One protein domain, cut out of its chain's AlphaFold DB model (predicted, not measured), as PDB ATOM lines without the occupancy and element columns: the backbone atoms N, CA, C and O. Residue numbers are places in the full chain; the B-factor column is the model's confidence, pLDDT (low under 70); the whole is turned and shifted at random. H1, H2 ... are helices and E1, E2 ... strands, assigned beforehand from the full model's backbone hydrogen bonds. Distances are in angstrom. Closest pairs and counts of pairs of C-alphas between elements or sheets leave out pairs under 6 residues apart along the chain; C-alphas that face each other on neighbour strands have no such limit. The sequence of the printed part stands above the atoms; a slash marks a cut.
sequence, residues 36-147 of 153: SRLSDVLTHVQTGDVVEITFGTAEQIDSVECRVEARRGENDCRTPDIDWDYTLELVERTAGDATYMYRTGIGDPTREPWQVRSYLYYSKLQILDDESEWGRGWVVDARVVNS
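What this domain is: This is residues 36 to 147 of the 153 residues of an uncharacterized protein of Halorubrum sp. AJ67 (UniProt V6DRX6). The domain is a small closed barrel of six strands, E1 to E6, with one short helix, H1, packed on its outside, mostly on E6. The strands follow round the ring in chain order, each antiparallel to its neighbours, and E6 closes the ring beside E1; E2 and E6 bend strongly as they go round. The printed part has 112 residues, with one named helix and then six named strands along the chain, and its class is mostly strand. It is compact, with a radius of gyration of the C-alphas of 12.9 A, and rounded, spanning 38 by 30 by 29 A.

How they stand to each other: H1, residues 36 to 44, is on the barrel and outside it, at a height over the sheet of 7.5 A. It is only just over E6, residues 135 to 146, with 3 of its C-alphas falling on that strand, and on the local plane it runs slantwise to E6 at 60.0 degrees, only just short of across. The closest C-alphas of H1 and E6 are those of Leu 38 and Ala 142, 5.6 A apart. In H1, 4 of 5 O i to N i+4 pairs are within hydrogen-bond range. E1, residues 50 to 56, and E2, residues 61 to 72, form a hairpin, with N 53 and O 64 at 2.9 A. E2 bends by 82 degrees at residue 69. It forms a hairpin with E3, residues 86 to 92, where N 67 and O 91 are 2.8 A apart. E3 forms a hairpin with E4, residues 100 to 106, at 155 degrees between directions, with N 88 and O 104 at 2.8 A. E4 forms a hairpin with E5, residues 115 to 122, with N 103 and O 117 at 2.8 A. E5 and E6 form a hairpin, with N 116 and O 137 at 2.9 A. E6 bends by 82 degrees at residue 138; its pairing is staggered, with E5 over residues 135 to 138 and with E1 over residues 138 to 146. N 140 of E6 and O 54 of E1 are 2.8 A apart. The six strands are a meander, each the antiparallel neighbour of the one before. E1 and E4 are apart, as are E2 and E5, and E3 and E6.

Where its parts are: H1 begins at C-alpha 36, (185.160, 129.062, 188.988), and is 12.7 A long. E1 is 19.0 A long, E2 26.0 A, E3 and E4 19.3 A each, E5 22.2 A and E6 26.2 A. E4 begins at C-alpha 100, (179.940, 119.057, 212.741), and E6 ends at C-alpha 146, (197.201, 122.531, 204.222).

The domain as a whole: The two C-alphas farthest apart, those of Gly 96 and Thr 110, are 38.4 A from each other. The printed part has no cut. The links E2 to E3 and E5 to E6 are long, with 13 and 12 residues; in the latter, residues 127 to 128 pair antiparallel with residues 121 to 122 of E5. The mean pLDDT of the printed part is 77.1, and 27 residues are under 70: residues 73 to 85, 94 to 98, 106 to 113 and 147.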
ATOM      1  N   SER A  36     183.983 129.615 189.679       75.25
ATOM      2  CA  SER A  36     185.160 129.062 188.988       75.25
ATOM      3  C   SER A  36     186.259 128.621 189.956       75.25
ATOM      4  O   SER A  36     186.784 127.522 189.833       75.25
ATOM      5  N   ARG A  37     186.574 129.448 190.959       78.06
ATOM      6  CA  ARG A  37     187.599 129.125 191.960       78.06
ATOM      7  C   ARG A  37     187.136 128.006 192.893       78.06
ATOM      8  O   ARG A  37     187.932 127.133 193.219       78.06
ATOM      9  N   LEU A  38     185.857 128.019 193.272       81.06
ATOM     10  CA  LEU A  38     185.219 126.931 194.017       81.06
ATOM     11  C   LEU A  38     185.360 125.599 193.285       81.06
ATOM     12  O   LEU A  38     185.813 124.623 193.874       81.06
ATOM     13  N   SER A  39     185.029 125.596 191.990       78.19
ATOM     14  CA  SER A  39     185.147 124.411 191.138       78.19
ATOM     15  C   SER A  39     186.574 123.883 191.129       78.19
ATOM     16  O   SER A  39     186.785 122.698 191.371       78.19
ATOM     17  N   ASP A  40     187.553 124.762 190.913       81.44
ATOM     18  CA  ASP A  40     188.961 124.377 190.884       81.44
ATOM     19  C   ASP A  40     189.413 123.787 192.221       81.44
ATOM     20  O   ASP A  40     190.013 122.718 192.240       81.44
ATOM     21  N   VAL A  41     189.113 124.429 193.352       85.00
ATOM     22  CA  VAL A  41     189.556 123.928 194.660       85.00
ATOM     23  C   VAL A  41     188.873 122.604 194.987       85.00
ATOM     24  O   VAL A  41     189.547 121.603 195.215       85.00
ATOM     25  N   LEU A  42     187.543 122.567 194.962       82.12
ATOM     26  CA  LEU A  42     186.786 121.414 195.440       82.12
ATOM     27  C   LEU A  42     186.966 120.183 194.531       82.12
ATOM     28  O   LEU A  42     186.949 119.054 195.012       82.12
ATOM     29  N   THR A  43     187.229 120.363 193.232       80.25
ATOM     30  CA  THR A  43     187.502 119.225 192.330       80.25
ATOM     31  C   THR A  43     188.837 118.534 192.637       80.25
ATOM     32  O   THR A  43     188.990 117.339 192.368       80.25
ATOM     33  N   HIS A  44     189.808 119.267 193.191       84.19
ATOM     34  CA  HIS A  44     191.175 118.777 193.387       84.19
ATOM     35  C   HIS A  44     191.487 118.344 194.822       84.19
ATOM     36  O   HIS A  44     192.467 117.620 195.012       84.19
ATOM     37  N   VAL A  45     190.669 118.725 195.807       85.88
ATOM     38  CA  VAL A  45     190.886 118.312 197.200       85.88
ATOM     39  C   VAL A  45     190.808 116.792 197.368       85.88
ATOM     40  O   VAL A  45     190.030 116.094 196.708       85.88
ATOM     41  N   GLN A  46     191.641 116.283 198.264       86.12
ATOM     42  CA  GLN A  46     191.777 114.878 198.622       86.12
ATOM     43  C   GLN A  46     191.382 114.659 200.080       86.12
ATOM     44  O   GLN A  46     191.447 115.564 200.910       86.12
ATOM     45  N   THR A  47     191.019 113.421 200.419       87.69
ATOM     46  CA  THR A  47     190.838 113.029 201.821       87.69
ATOM     47  C   THR A  47     192.096 113.351 202.630       87.69
ATOM     48  O   THR A  47     193.204 112.959 202.265       87.69
ATOM     49  N   GLY A  48     191.912 114.036 203.756       86.06
ATOM     50  CA  GLY A  48     192.978 114.504 204.636       86.06
ATOM     51  C   GLY A  48     193.415 115.949 204.401       86.06
ATOM     52  O   GLY A  48     194.049 116.504 205.297       86.06
ATOM     53  N   ASP A  49     193.055 116.571 203.270       89.31
ATOM     54  CA  ASP A  49     193.288 118.002 203.060       89.31
ATOM     55  C   ASP A  49     192.559 118.831 204.119       89.31
ATOM     56  O   ASP A  49     191.453 118.496 204.552       89.31
ATOM     57  N   VAL A  50     193.177 119.942 204.510       89.50
ATOM     58  CA  VAL A  50     192.546 120.992 205.305       89.50
ATOM     59  C   VAL A  50     192.238 122.160 204.386       89.50
ATOM     60  O   VAL A  50     193.123 122.735 203.746       89.50
ATOM     61  N   VAL A  51     190.966 122.517 204.349       89.62
ATOM     62  CA  VAL A  51     190.408 123.578 203.527       89.62
ATOM     63  C   VAL A  51     189.730 124.591 204.429       89.62
ATOM     64  O   VAL A  51     189.008 124.221 205.344       89.62
ATOM     65  N   GLU A  52     189.946 125.873 204.179       90.75
ATOM     66  CA  GLU A  52     189.073 126.902 204.728       90.75
ATOM     67  C   GLU A  52     187.940 127.089 203.733       90.75
ATOM     68  O   GLU A  52     188.181 127.358 202.548       90.75
ATOM     69  N   ILE A  53     186.717 126.898 204.209       88.06
ATOM     70  CA  ILE A  53     185.522 127.031 203.398       88.06
ATOM     71  C   ILE A  53     184.641 128.110 203.992       88.06
ATOM     72  O   ILE A  53     184.400 128.154 205.196       88.06
ATOM     73  N   THR A  54     184.152 128.971 203.112       89.56
ATOM     74  CA  THR A  54     183.143 129.966 203.431       89.56
ATOM     75  C   THR A  54     181.776 129.403 203.065       89.56
ATOM     76  O   THR A  54     181.522 129.115 201.892       89.56
ATOM     77  N   PHE A  55     180.892 129.272 204.050       87.75
ATOM     78  CA  PHE A  55     179.509 128.839 203.867       87.75
ATOM     79  C   PHE A  55     178.550 129.974 204.213       87.75
ATOM     80  O   PHE A  55     178.906 130.902 204.943       87.75
ATOM     81  N   GLY A  56     177.322 129.885 203.713       82.50
ATOM     82  CA  GLY A  56     176.258 130.733 204.219       82.50
ATOM     83  C   GLY A  56     175.132 131.030 203.244       82.50
ATOM     84  O   GLY A  56     175.031 130.455 202.155       82.50
ATOM     85  N   THR A  57     174.313 131.993 203.646       80.69
ATOM     86  CA  THR A  57     173.311 132.679 202.827       80.69
ATOM     87  C   THR A  57     173.760 134.116 202.538       80.69
ATOM     88  O   THR A  57     174.797 134.556 203.022       80.69
ATOM     89  N   ALA A  58     173.017 134.895 201.745       79.06
ATOM     90  CA  ALA A  58     173.358 136.308 201.526       79.06
ATOM     91  C   ALA A  58     173.344 137.154 202.818       79.06
ATOM     92  O   ALA A  58     174.003 138.193 202.887       79.06
ATOM     93  N   GLU A  59     172.584 136.724 203.823       79.94
ATOM     94  CA  GLU A  59     172.367 137.409 205.095       79.94
ATOM     95  C   GLU A  59     173.395 137.011 206.165       79.94
ATOM     96  O   GLU A  59     173.675 137.801 207.067       79.94
ATOM     97  N   GLN A  60     173.969 135.813 206.049       80.75
ATOM     98  CA  GLN A  60     174.931 135.264 206.996       80.75
ATOM     99  C   GLN A  60     175.979 134.454 206.240       80.75
ATOM    100  O   GLN A  60     175.678 133.391 205.712       80.75
ATOM    101  N   ILE A  61     177.206 134.971 206.197       86.25
ATOM    102  CA  ILE A  61     178.356 134.328 205.559       86.25
ATOM    103  C   ILE A  61     179.464 134.245 206.591       86.25
ATOM    104  O   ILE A  61     179.842 135.270 207.160       86.25
ATOM    105  N   ASP A  62     180.009 133.052 206.787       86.31
ATOM    106  CA  ASP A  62     181.129 132.844 207.693       86.31
ATOM    107  C   ASP A  62     182.045 131.718 207.183       86.31
ATOM    108  O   ASP A  62     181.696 130.979 206.259       86.31
ATOM    109  N   SER A  63     183.273 131.660 207.696       88.44
ATOM    110  CA  SER A  63     184.319 130.752 207.222       88.44
ATOM    111  C   SER A  63     184.834 129.856 208.328       88.44
ATOM    112  O   SER A  63     185.061 130.296 209.450       88.44
ATOM    113  N   VAL A  64     185.093 128.605 207.972       86.06
ATOM    114  CA  VAL A  64     185.537 127.579 208.905       86.06
ATOM    115  C   VAL A  64     186.616 126.713 208.263       86.06
ATOM    116  O   VAL A  64     186.583 126.421 207.064       86.06
ATOM    117  N   GLU A  65     187.608 126.317 209.057       88.56
ATOM    118  CA  GLU A  65     188.591 125.327 208.629       88.56
ATOM    119  C   GLU A  65     188.005 123.924 208.784       88.56
ATOM    120  O   GLU A  65     187.651 123.491 209.880       88.56
ATOM    121  N   CYS A  66     187.949 123.185 207.684       88.12
ATOM    122  CA  CYS A  66     187.478 121.815 207.644       88.12
ATOM    123  C   CYS A  66     188.578 120.876 207.169       88.12
ATOM    124  O   CYS A  66     189.380 121.205 206.296       88.12
ATOM    125  N   ARG A  67     188.575 119.657 207.696       88.88
ATOM    126  CA  ARG A  67     189.281 118.528 207.106       88.88
ATOM    127  C   ARG A  67     188.353 117.797 206.140       88.88
ATOM    128  O   ARG A  67     187.204 117.522 206.474       88.88
ATOM    129  N   VAL A  68     188.857 117.438 204.966       88.56
ATOM    130  CA  VAL A  68     188.150 116.562 204.026       88.56
ATOM    131  C   VAL A  68     188.209 115.134 204.564       88.56
ATOM    132  O   VAL A  68     189.267 114.503 204.552       88.56
ATOM    133  N   GLU A  69     187.086 114.608 205.042       87.12
ATOM    134  CA  GLU A  69     187.005 113.230 205.539       87.12
ATOM    135  C   GLU A  69     186.741 112.239 204.411       87.12
ATOM    136  O   GLU A  69     187.371 111.183 204.341       87.12
ATOM    137  N   ALA A  70     185.865 112.587 203.472       83.06
ATOM    138  CA  ALA A  70     185.577 111.721 202.343       83.06
ATOM    139  C   ALA A  70     185.275 112.509 201.075       83.06
ATOM    140  O   ALA A  70     184.651 113.568 201.099       83.06
ATOM    141  N   ARG A  71     185.666 111.906 199.953       81.44
ATOM    142  CA  ARG A  71     185.190 112.250 198.620       81.44
ATOM    143  C   ARG A  71     184.505 111.020 198.037       81.44
ATOM    144  O   ARG A  71     185.154 109.998 197.812       81.44
ATOM    145  N   ARG A  72     183.190 111.092 197.842       74.88
ATOM    146  CA  ARG A  72     182.361 109.982 197.352       74.88
ATOM    147  C   ARG A  72     181.951 110.244 195.897       74.88
ATOM    148  O   ARG A  72     181.764 111.393 195.513       74.88
ATOM    149  N   GLY A  73     181.923 109.177 195.093       63.00
ATOM    150  CA  GLY A  73     181.694 109.192 193.637       63.00
ATOM    151  C   GLY A  73     180.302 109.661 193.193       63.00
ATOM    152  O   GLY A  73     179.417 109.813 194.031       63.00
ATOM    153  N   GLU A  74     180.119 109.800 191.873       56.09
ATOM    154  CA  GLU A  74     178.832 110.090 191.213       56.09
ATOM    155  C   GLU A  74     177.730 109.138 191.708       56.09
ATOM    156  O   GLU A  74     177.908 107.914 191.682       56.09
ATOM    157  N   ASN A  75     176.565 109.688 192.069       53.12
ATOM    158  CA  ASN A  75     175.384 108.974 192.590       53.12
ATOM    159  C   ASN A  75     175.500 108.465 194.042       53.12
ATOM    160  O   ASN A  75     175.101 107.334 194.345       53.12
ATOM    161  N   ASP A  76     176.017 109.286 194.961       61.25
ATOM    162  CA  ASP A  76     175.875 109.000 196.391       61.25
ATOM    163  C   ASP A  76     174.385 108.970 196.782       61.25
ATOM    164  O   ASP A  76     173.696 109.988 196.811       61.25
ATOM    165  N   CYS A  77     173.871 107.779 197.093       55.09
ATOM    166  CA  CYS A  77     172.457 107.545 197.393       55.09
ATOM    167  C   CYS A  77     171.978 108.164 198.717       55.09
ATOM    168  O   CYS A  77     170.801 108.030 199.055       55.09
ATOM    169  N   ARG A  78     172.876 108.801 199.477       60.84
ATOM    170  CA  ARG A  78     172.606 109.399 200.794       60.84
ATOM    171  C   ARG A  78     172.087 110.833 200.729       60.84
ATOM    172  O   ARG A  78     171.602 111.335 201.734       60.84
ATOM    173  N   THR A  79     172.163 111.468 199.566       57.00
ATOM    174  CA  THR A  79     171.532 112.763 199.263       57.00
ATOM    175  C   THR A  79     170.708 112.608 197.985       57.00
ATOM    176  O   THR A  79     171.054 113.172 196.950       57.00
ATOM    177  N   PRO A  80     169.664 111.753 198.011       55.03
ATOM    178  CA  PRO A  80     168.966 111.294 196.809       55.03
ATOM    179  C   PRO A  80     168.176 112.399 196.097       55.03
ATOM    180  O   PRO A  80     167.706 112.197 194.982       55.03
ATOM    181  N   ASP A  81     167.987 113.537 196.758       60.09
ATOM    182  CA  ASP A  81     167.288 114.705 196.251       60.09
ATOM    183  C   ASP A  81     168.202 115.706 195.530       60.09
ATOM    184  O   ASP A  81     167.692 116.699 195.010       60.09
ATOM    185  N   ILE A  82     169.516 115.447 195.444       60.34
ATOM    186  CA  ILE A  82     170.457 116.329 194.747       60.34
ATOM    187  C   ILE A  82     171.396 115.546 193.813       60.34
ATOM    188  O   ILE A  82     172.135 114.658 194.238       60.34
ATOM    189  N   ASP A  83     171.384 115.903 192.525       57.56
ATOM    190  CA  ASP A  83     172.224 115.305 191.479       57.56
ATOM    191  C   ASP A  83     173.658 115.874 191.540       57.56
ATOM    192  O   ASP A  83     174.002 116.829 190.837       57.56
ATOM    193  N   TRP A  84     174.503 115.305 192.401       66.50
ATOM    194  CA  TRP A  84     175.917 115.678 192.532       66.50
ATOM    195  C   TRP A  84     176.848 114.738 191.758       66.50
ATOM    196  O   TRP A  84     176.697 113.514 191.811       66.50
ATOM    197  N   ASP A  85     177.866 115.308 191.106       67.88
ATOM    198  CA  ASP A  85     178.926 114.532 190.456       67.88
ATOM    199  C   ASP A  85     179.837 113.885 191.514       67.88
ATOM    200  O   ASP A  85     180.283 112.753 191.369       67.88
ATOM    201  N   TYR A  86     180.106 114.588 192.619       72.12
ATOM    202  CA  TYR A  86     180.808 114.036 193.782       72.12
ATOM    203  C   TYR A  86     180.312 114.686 195.072       72.12
ATOM    204  O   TYR A  86     180.120 115.902 195.121       72.12
ATOM    205  N   THR A  87     180.200 113.897 196.140       80.06
ATOM    206  CA  THR A  87     179.924 114.401 197.494       80.06
ATOM    207  C   THR A  87     181.231 114.583 198.255       80.06
ATOM    208  O   THR A  87     182.047 113.658 198.333       80.06
ATOM    209  N   LEU A  88     181.418 115.754 198.857       84.38
ATOM    210  CA  LEU A  88     182.469 116.019 199.832       84.38
ATOM    211  C   LEU A  88     181.885 116.008 201.245       84.38
ATOM    212  O   LEU A  88     180.895 116.685 201.524       84.38
ATOM    213  N   GLU A  89     182.526 115.250 202.132       88.19
ATOM    214  CA  GLU A  89     182.275 115.258 203.574       88.19
ATOM    215  C   GLU A  89     183.407 116.037 204.251       88.19
ATOM    216  O   GLU A  89     184.570 115.626 204.219       88.19
ATOM    217  N   LEU A  90     183.065 117.184 204.829       88.19
ATOM    218  CA  LEU A  90     183.989 118.147 205.414       88.19
ATOM    219  C   LEU A  90     183.716 118.229 206.909       88.19
ATOM    220  O   LEU A  90     182.599 118.525 207.308       88.19
ATOM    221  N   VAL A  91     184.715 117.976 207.743       87.56
ATOM    222  CA  VAL A  91     184.552 118.000 209.199       87.56
ATOM    223  C   VAL A  91     185.281 119.194 209.771       87.56
ATOM    224  O   VAL A  91     186.464 119.395 209.498       87.56
ATOM    225  N   GLU A  92     184.570 119.989 210.557       85.56
ATOM    226  CA  GLU A  92     185.121 121.169 211.211       85.56
ATOM    227  C   GLU A  92     186.345 120.835 212.074       85.56
ATOM    228  O   GLU A  92     186.328 119.891 212.864       85.56
ATOM    229  N   ARG A  93     187.418 121.624 211.965       72.00
ATOM    230  CA  ARG A  93     188.542 121.561 212.903       72.00
ATOM    231  C   ARG A  93     188.287 122.504 214.072       72.00
ATOM    232  O   ARG A  93     188.762 123.635 214.079       72.00
ATOM    233  N   THR A  94     187.614 122.011 215.102       62.59
ATOM    234  CA  THR A  94     187.605 122.689 216.401       62.59
ATOM    235  C   THR A  94     188.865 122.318 217.198       62.59
ATOM    236  O   THR A  94     189.538 121.320 216.926       62.59
ATOM    237  N   ALA A  95     189.220 123.121 218.207       55.69
ATOM    238  CA  ALA A  95     190.289 122.782 219.157       55.69
ATOM    239  C   ALA A  95     189.917 121.606 220.099       55.69
ATOM    240  O   ALA A  95     190.730 121.222 220.942       55.69
ATOM    241  N   GLY A  96     188.701 121.056 219.967       56.31
ATOM    242  CA  GLY A  96     188.154 119.944 220.741       56.31
ATOM    243  C   GLY A  96     187.755 118.756 219.860       56.31
ATOM    244  O   GLY A  96     188.341 118.525 218.802       56.31
ATOM    245  N   ASP A  97     186.775 117.976 220.318       55.97
ATOM    246  CA  ASP A  97     186.145 116.963 219.471       55.97
ATOM    247  C   ASP A  97     185.367 117.690 218.369       55.97
ATOM    248  O   ASP A  97     184.559 118.570 218.654       55.97
ATOM    249  N   ALA A  98     185.644 117.373 217.106       55.41
ATOM    250  CA  ALA A  98     184.893 117.943 215.997       55.41
ATOM    251  C   ALA A  98     183.450 117.428 216.051       55.41
ATOM    252  O   ALA A  98     183.259 116.206 216.085       55.41
ATOM    253  N   THR A  99     182.480 118.345 216.064       71.44
ATOM    254  CA  THR A  99     181.052 118.035 216.273       71.44
ATOM    255  C   THR A  99     180.233 118.104 214.986       71.44
ATOM    256  O   THR A  99     179.147 117.538 214.934       71.44
ATOM    257  N   TYR A 100     180.735 118.758 213.933       77.81
ATOM    258  CA  TYR A 100     179.940 119.057 212.741       77.81
ATOM    259  C   TYR A 100     180.582 118.536 211.460       77.81
ATOM    260  O   TYR A 100     181.784 118.701 211.221       77.81
ATOM    261  N   MET A 101     179.747 117.912 210.630       86.44
ATOM    262  CA  MET A 101     180.074 117.542 209.261       86.44
ATOM    263  C   MET A 101     179.224 118.358 208.296       86.44
ATOM    264  O   MET A 101     177.995 118.357 208.354       86.44
ATOM    265  N   TYR A 102     179.901 118.992 207.354       86.62
ATOM    266  CA  TYR A 102     179.316 119.674 206.219       86.62
ATOM    267  C   TYR A 102     179.374 118.745 205.011       86.62
ATOM    268  O   TYR A 102     180.450 118.327 204.573       86.62
ATOM    269  N   ARG A 103     178.208 118.405 204.467       85.56
ATOM    270  CA  ARG A 103     178.092 117.699 203.194       85.56
ATOM    271  C   ARG A 103     177.809 118.700 202.102       85.56
ATOM    272  O   ARG A 103     176.821 119.425 202.167       85.56
ATOM    273  N   THR A 104     178.661 118.722 201.089       79.12
ATOM    274  CA  THR A 104     178.439 119.546 199.905       79.12
ATOM    275  C   THR A 104     178.714 118.758 198.642       79.12
ATOM    276  O   THR A 104     179.618 117.920 198.587       79.12
ATOM    277  N   GLY A 105     177.912 119.038 197.627       70.31
ATOM    278  CA  GLY A 105     178.086 118.498 196.301       70.31
ATOM    279  C   GLY A 105     178.909 119.380 195.403       70.31
ATOM    280  O   GLY A 105     178.666 120.584 195.287       70.31
ATOM    281  N   ILE A 106     179.792 118.729 194.665       65.00
ATOM    282  CA  ILE A 106     180.288 119.247 193.402       65.00
ATOM    283  C   ILE A 106     179.340 118.730 192.335       65.00
ATOM    284  O   ILE A 106     179.309 117.530 192.080       65.00
ATOM    285  N   GLY A 107     178.532 119.611 191.763       55.28
ATOM    286  CA  GLY A 107     177.668 119.283 190.633       55.28
ATOM    287  C   GLY A 107     178.102 120.025 189.379       55.28
ATOM    288  O   GLY A 107     178.837 121.017 189.457       55.28
ATOM    289  N   ASP A 108     177.586 119.577 188.235       54.06
ATOM    290  CA  ASP A 108     177.624 120.318 186.979       54.06
ATOM    291  C   ASP A 108     177.266 121.794 187.259       54.06
ATOM    292  O   ASP A 108     176.195 122.079 187.809       54.06
ATOM    293  N   PRO A 109     178.128 122.762 186.898       52.31
ATOM    294  CA  PRO A 109     177.885 124.173 187.172       52.31
ATOM    295  C   PRO A 109     176.600 124.723 186.532       52.31
ATOM    296  O   PRO A 109     176.181 125.835 186.856       52.31
ATOM    297  N   THR A 110     175.961 123.957 185.645       54.09
ATOM    298  CA  THR A 110     174.659 124.251 185.042       54.09
ATOM    299  C   THR A 110     173.451 123.730 185.836       54.09
ATOM    300  O   THR A 110     172.328 124.102 185.497       54.09
ATOM    301  N   ARG A 111     173.643 122.920 186.890       54.09
ATOM    302  CA  ARG A 111     172.578 122.213 187.640       54.09
ATOM    303  C   ARG A 111     172.469 122.606 189.121       54.09
ATOM    304  O   ARG A 111     172.039 121.807 189.934       54.09
ATOM    305  N   GLU A 112     172.816 123.853 189.443       58.88
ATOM    306  CA  GLU A 112     172.875 124.412 190.811       58.88
ATOM    307  C   GLU A 112     173.987 123.821 191.684       58.88
ATOM    308  O   GLU A 112     173.754 123.054 192.617       58.88
ATOM    309  N   PRO A 113     175.240 124.209 191.425       61.94
ATOM    310  CA  PRO A 113     176.346 123.642 192.161       61.94
ATOM    311  C   PRO A 113     176.455 124.272 193.567       61.94
ATOM    312  O   PRO A 113     176.136 125.455 193.785       61.94
ATOM    313  N   TRP A 114     176.991 123.487 194.503       72.62
ATOM    314  CA  TRP A 114     177.507 123.946 195.799       72.62
ATOM    315  C   TRP A 114     176.482 124.225 196.904       72.62
ATOM    316  O   TRP A 114     176.740 125.066 197.767       72.62
ATOM    317  N   GLN A 115     175.337 123.539 196.916       80.62
ATOM    318  CA  GLN A 115     174.550 123.446 198.150       80.62
ATOM    319  C   GLN A 115     175.360 122.729 199.233       80.62
ATOM    320  O   GLN A 115     176.127 121.800 198.949       80.62
ATOM    321  N   VAL A 116     175.204 123.176 200.471       85.06
ATOM    322  CA  VAL A 116     175.820 122.564 201.646       85.06
ATOM    323  C   VAL A 116     174.759 122.303 202.703       85.06
ATOM    324  O   VAL A 116     173.865 123.121 202.916       85.06
ATOM    325  N   ARG A 117     174.886 121.159 203.371       86.25
ATOM    326  CA  ARG A 117     174.077 120.755 204.518       86.25
ATOM    327  C   ARG A 117     174.984 120.469 205.703       86.25
ATOM    328  O   ARG A 117     176.028 119.841 205.522       86.25
ATOM    329  N   SER A 118     174.603 120.922 206.892       86.56
ATOM    330  CA  SER A 118     175.321 120.633 208.138       86.56
ATOM    331  C   SER A 118     174.589 119.588 208.971       86.56
ATOM    332  O   SER A 118     173.377 119.671 209.154       86.56
ATOM    333  N   TYR A 119     175.352 118.645 209.513       84.62
ATOM    334  CA  TYR A 119     174.882 117.539 210.345       84.62
ATOM    335  C   TYR A 119     175.758 117.401 211.588       84.62
ATOM    336  O   TYR A 119     176.944 117.759 211.558       84.62
ATOM    337  N   LEU A 120     175.212 116.805 212.648       82.56
ATOM    338  CA  LEU A 120     176.014 116.354 213.779       82.56
ATOM    339  C   LEU A 120     176.875 115.164 213.379       82.56
ATOM    340  O   LEU A 120     176.424 114.175 212.798       82.56
ATOM    341  N   TYR A 121     178.145 115.257 213.741       81.25
ATOM    342  CA  TYR A 121     179.147 114.251 213.479       81.25
ATOM    343  C   TYR A 121     179.971 113.980 214.728       81.25
ATOM    344  O   TYR A 121     180.756 114.803 215.191       81.25
ATOM    345  N   TYR A 122     179.845 112.762 215.239       76.75
ATOM    346  CA  TYR A 122     180.617 112.272 216.368       76.75
ATOM    347  C   TYR A 122     181.985 111.795 215.877       76.75
ATOM    348  O   TYR A 122     182.210 110.599 215.671       76.75
ATOM    349  N   SER A 123     182.920 112.728 215.690       73.06
ATOM    350  CA  SER A 123     184.233 112.465 215.072       73.06
ATOM    351  C   SER A 123     185.039 111.329 215.712       73.06
ATOM    352  O   SER A 123     185.657 110.539 214.999       73.06
ATOM    353  N   LYS A 124     184.981 111.171 217.042       73.12
ATOM    354  CA  LYS A 124     185.614 110.051 217.768       73.12
ATOM    355  C   LYS A 124     185.063 108.678 217.390       73.12
ATOM    356  O   LYS A 124     185.796 107.693 217.439       73.12
ATOM    357  N   LEU A 125     183.775 108.612 217.071       76.25
ATOM    358  CA  LEU A 125     183.079 107.382 216.701       76.25
ATOM    359  C   LEU A 125     183.011 107.196 215.181       76.25
ATOM    360  O   LEU A 125     182.687 106.105 214.726       76.25
ATOM    361  N   GLN A 126     183.331 108.244 214.414       76.31
ATOM    362  CA  GLN A 126     183.132 108.322 212.967       76.31
ATOM    363  C   GLN A 126     181.675 108.049 212.564       76.31
ATOM    364  O   GLN A 126     181.400 107.383 211.565       76.31
ATOM    365  N   ILE A 127     180.737 108.556 213.370       78.94
ATOM    366  CA  ILE A 127     179.294 108.397 213.169       78.94
ATOM    367  C   ILE A 127     178.700 109.749 212.799       78.94
ATOM    368  O   ILE A 127     178.873 110.725 213.523       78.94
ATOM    369  N   LEU A 128     177.990 109.775 211.675       79.88
ATOM    370  CA  LEU A 128     177.116 110.872 211.283       79.88
ATOM    371  C   LEU A 128     175.694 110.544 211.729       79.88
ATOM    372  O   LEU A 128     175.240 109.425 211.486       79.88
ATOM    373  N   ASP A 129     175.013 111.519 212.315       81.81
ATOM    374  CA  ASP A 129     173.565 111.481 212.491       81.81
ATOM    375  C   ASP A 129     172.913 112.207 211.303       81.81
ATOM    376  O   ASP A 129     173.003 113.427 211.174       81.81
ATOM    377  N   ASP A 130     172.321 111.457 210.378       76.50
ATOM    378  CA  ASP A 130     171.718 111.989 209.156       76.50
ATOM    379  C   ASP A 130     170.328 112.607 209.367       76.50
ATOM    380  O   ASP A 130     169.876 113.370 208.512       76.50
ATOM    381  N   GLU A 131     169.682 112.348 210.507       79.69
ATOM    382  CA  GLU A 131     168.426 112.999 210.898       79.69
ATOM    383  C   GLU A 131     168.674 114.360 211.572       79.69
ATOM    384  O   GLU A 131     167.780 115.205 211.622       79.69
ATOM    385  N   SER A 132     169.908 114.614 212.018       79.31
ATOM    386  CA  SER A 132     170.336 115.861 212.664       79.31
ATOM    387  C   SER A 132     170.671 117.003 211.696       79.31
ATOM    388  O   SER A 132     171.636 117.736 211.888       79.31
ATOM    389  N   GLU A 133     169.932 117.166 210.604       83.38
ATOM    390  CA  GLU A 133     170.203 118.282 209.697       83.38
ATOM    391  C   GLU A 133     169.928 119.627 210.395       83.38
ATOM    392  O   GLU A 133     168.785 119.962 210.700       83.38
ATOM    393  N   TRP A 134     170.984 120.408 210.638       78.00
ATOM    394  CA  TRP A 134     170.891 121.670 211.381       78.00
ATOM    395  C   TRP A 134     170.793 122.895 210.481       78.00
ATOM    396  O   TRP A 134     170.278 123.921 210.910       78.00
ATOM    397  N   GLY A 135     171.286 122.832 209.244       80.50
ATOM    398  CA  GLY A 135     171.360 124.011 208.389       80.50
ATOM    399  C   GLY A 135     171.604 123.692 206.925       80.50
ATOM    400  O   GLY A 135     172.191 122.664 206.576       80.50
ATOM    401  N   ARG A 136     171.157 124.616 206.070       86.31
ATOM    402  CA  ARG A 136     171.319 124.564 204.616       86.31
ATOM    403  C   ARG A 136     171.745 125.915 204.073       86.31
ATOM    404  O   ARG A 136     171.235 126.951 204.493       86.31
ATOM    405  N   GLY A 137     172.619 125.904 203.082       87.56
ATOM    406  CA  GLY A 137     173.033 127.118 202.395       87.56
ATOM    407  C   GLY A 137     173.916 126.804 201.208       87.56
ATOM    408  O   GLY A 137     173.826 125.732 200.606       87.56
ATOM    409  N   TRP A 138     174.811 127.731 200.886       87.81
ATOM    410  CA  TRP A 138     175.709 127.583 199.752       87.81
ATOM    411  C   TRP A 138     177.165 127.703 200.173       87.81
ATOM    412  O   TRP A 138     177.521 128.505 201.036       87.81
ATOM    413  N   VAL A 139     178.029 126.950 199.500       87.38
ATOM    414  CA  VAL A 139     179.462 127.231 199.522       87.38
ATOM    415  C   VAL A 139     179.715 128.509 198.724       87.38
ATOM    416  O   VAL A 139     179.262 128.650 197.583       87.38
ATOM    417  N   VAL A 140     180.425 129.454 199.338       87.69
ATOM    418  CA  VAL A 140     180.674 130.798 198.801       87.69
ATOM    419  C   VAL A 140     182.086 130.940 198.242       87.69
ATOM    420  O   VAL A 140     182.263 131.470 197.140       87.69
ATOM    421  N   ASP A 141     183.076 130.442 198.980       88.31
ATOM    422  CA  ASP A 141     184.482 130.357 198.580       88.31
ATOM    423  C   ASP A 141     185.146 129.151 199.263       88.31
ATOM    424  O   ASP A 141     184.638 128.626 200.256       88.31
ATOM    425  N   ALA A 142     186.273 128.702 198.717       88.56
ATOM    426  CA  ALA A 142     187.081 127.639 199.300       88.56
ATOM    427  C   ALA A 142     188.563 127.873 198.994       88.56
ATOM    428  O   ALA A 142     188.935 128.341 197.911       88.56
ATOM    429  N   ARG A 143     189.435 127.509 199.936       89.94
ATOM    430  CA  ARG A 143     190.886 127.489 199.728       89.94
ATOM    431  C   ARG A 143     191.544 126.350 200.491       89.94
ATOM    432  O   ARG A 143     191.191 126.078 201.631       89.94
ATOM    433  N   VAL A 144     192.550 125.728 199.883       88.19
ATOM    434  CA  VAL A 144     193.411 124.766 200.583       88.19
ATOM    435  C   VAL A 144     194.315 125.533 201.547       88.19
ATOM    436  O   VAL A 144     195.025 126.451 201.133       88.19
ATOM    437  N   VAL A 145     194.267 125.169 202.827       86.38
ATOM    438  CA  VAL A 145     195.121 125.720 203.890       86.38
ATOM    439  C   VAL A 145     196.339 124.828 204.097       86.38
ATOM    440  O   VAL A 145     197.453 125.323 204.253       86.38
ATOM    441  N   ASN A 146     196.134 123.510 204.078       81.62
ATOM    442  CA  ASN A 146     197.201 122.531 204.222       81.62
ATOM    443  C   ASN A 146     196.828 121.229 203.504       81.62
ATOM    444  O   ASN A 146     195.703 120.758 203.650       81.62
ATOM    445  N   SER A 147     197.778 120.631 202.792       69.88
ATOM    446  CA  SER A 147     197.632 119.303 202.195       69.88
ATOM    447  C   SER A 147     198.611 118.347 202.865       69.88
ATOM    448  O   SER A 147     199.771 118.727 203.059       69.88
TER     449      SER A 147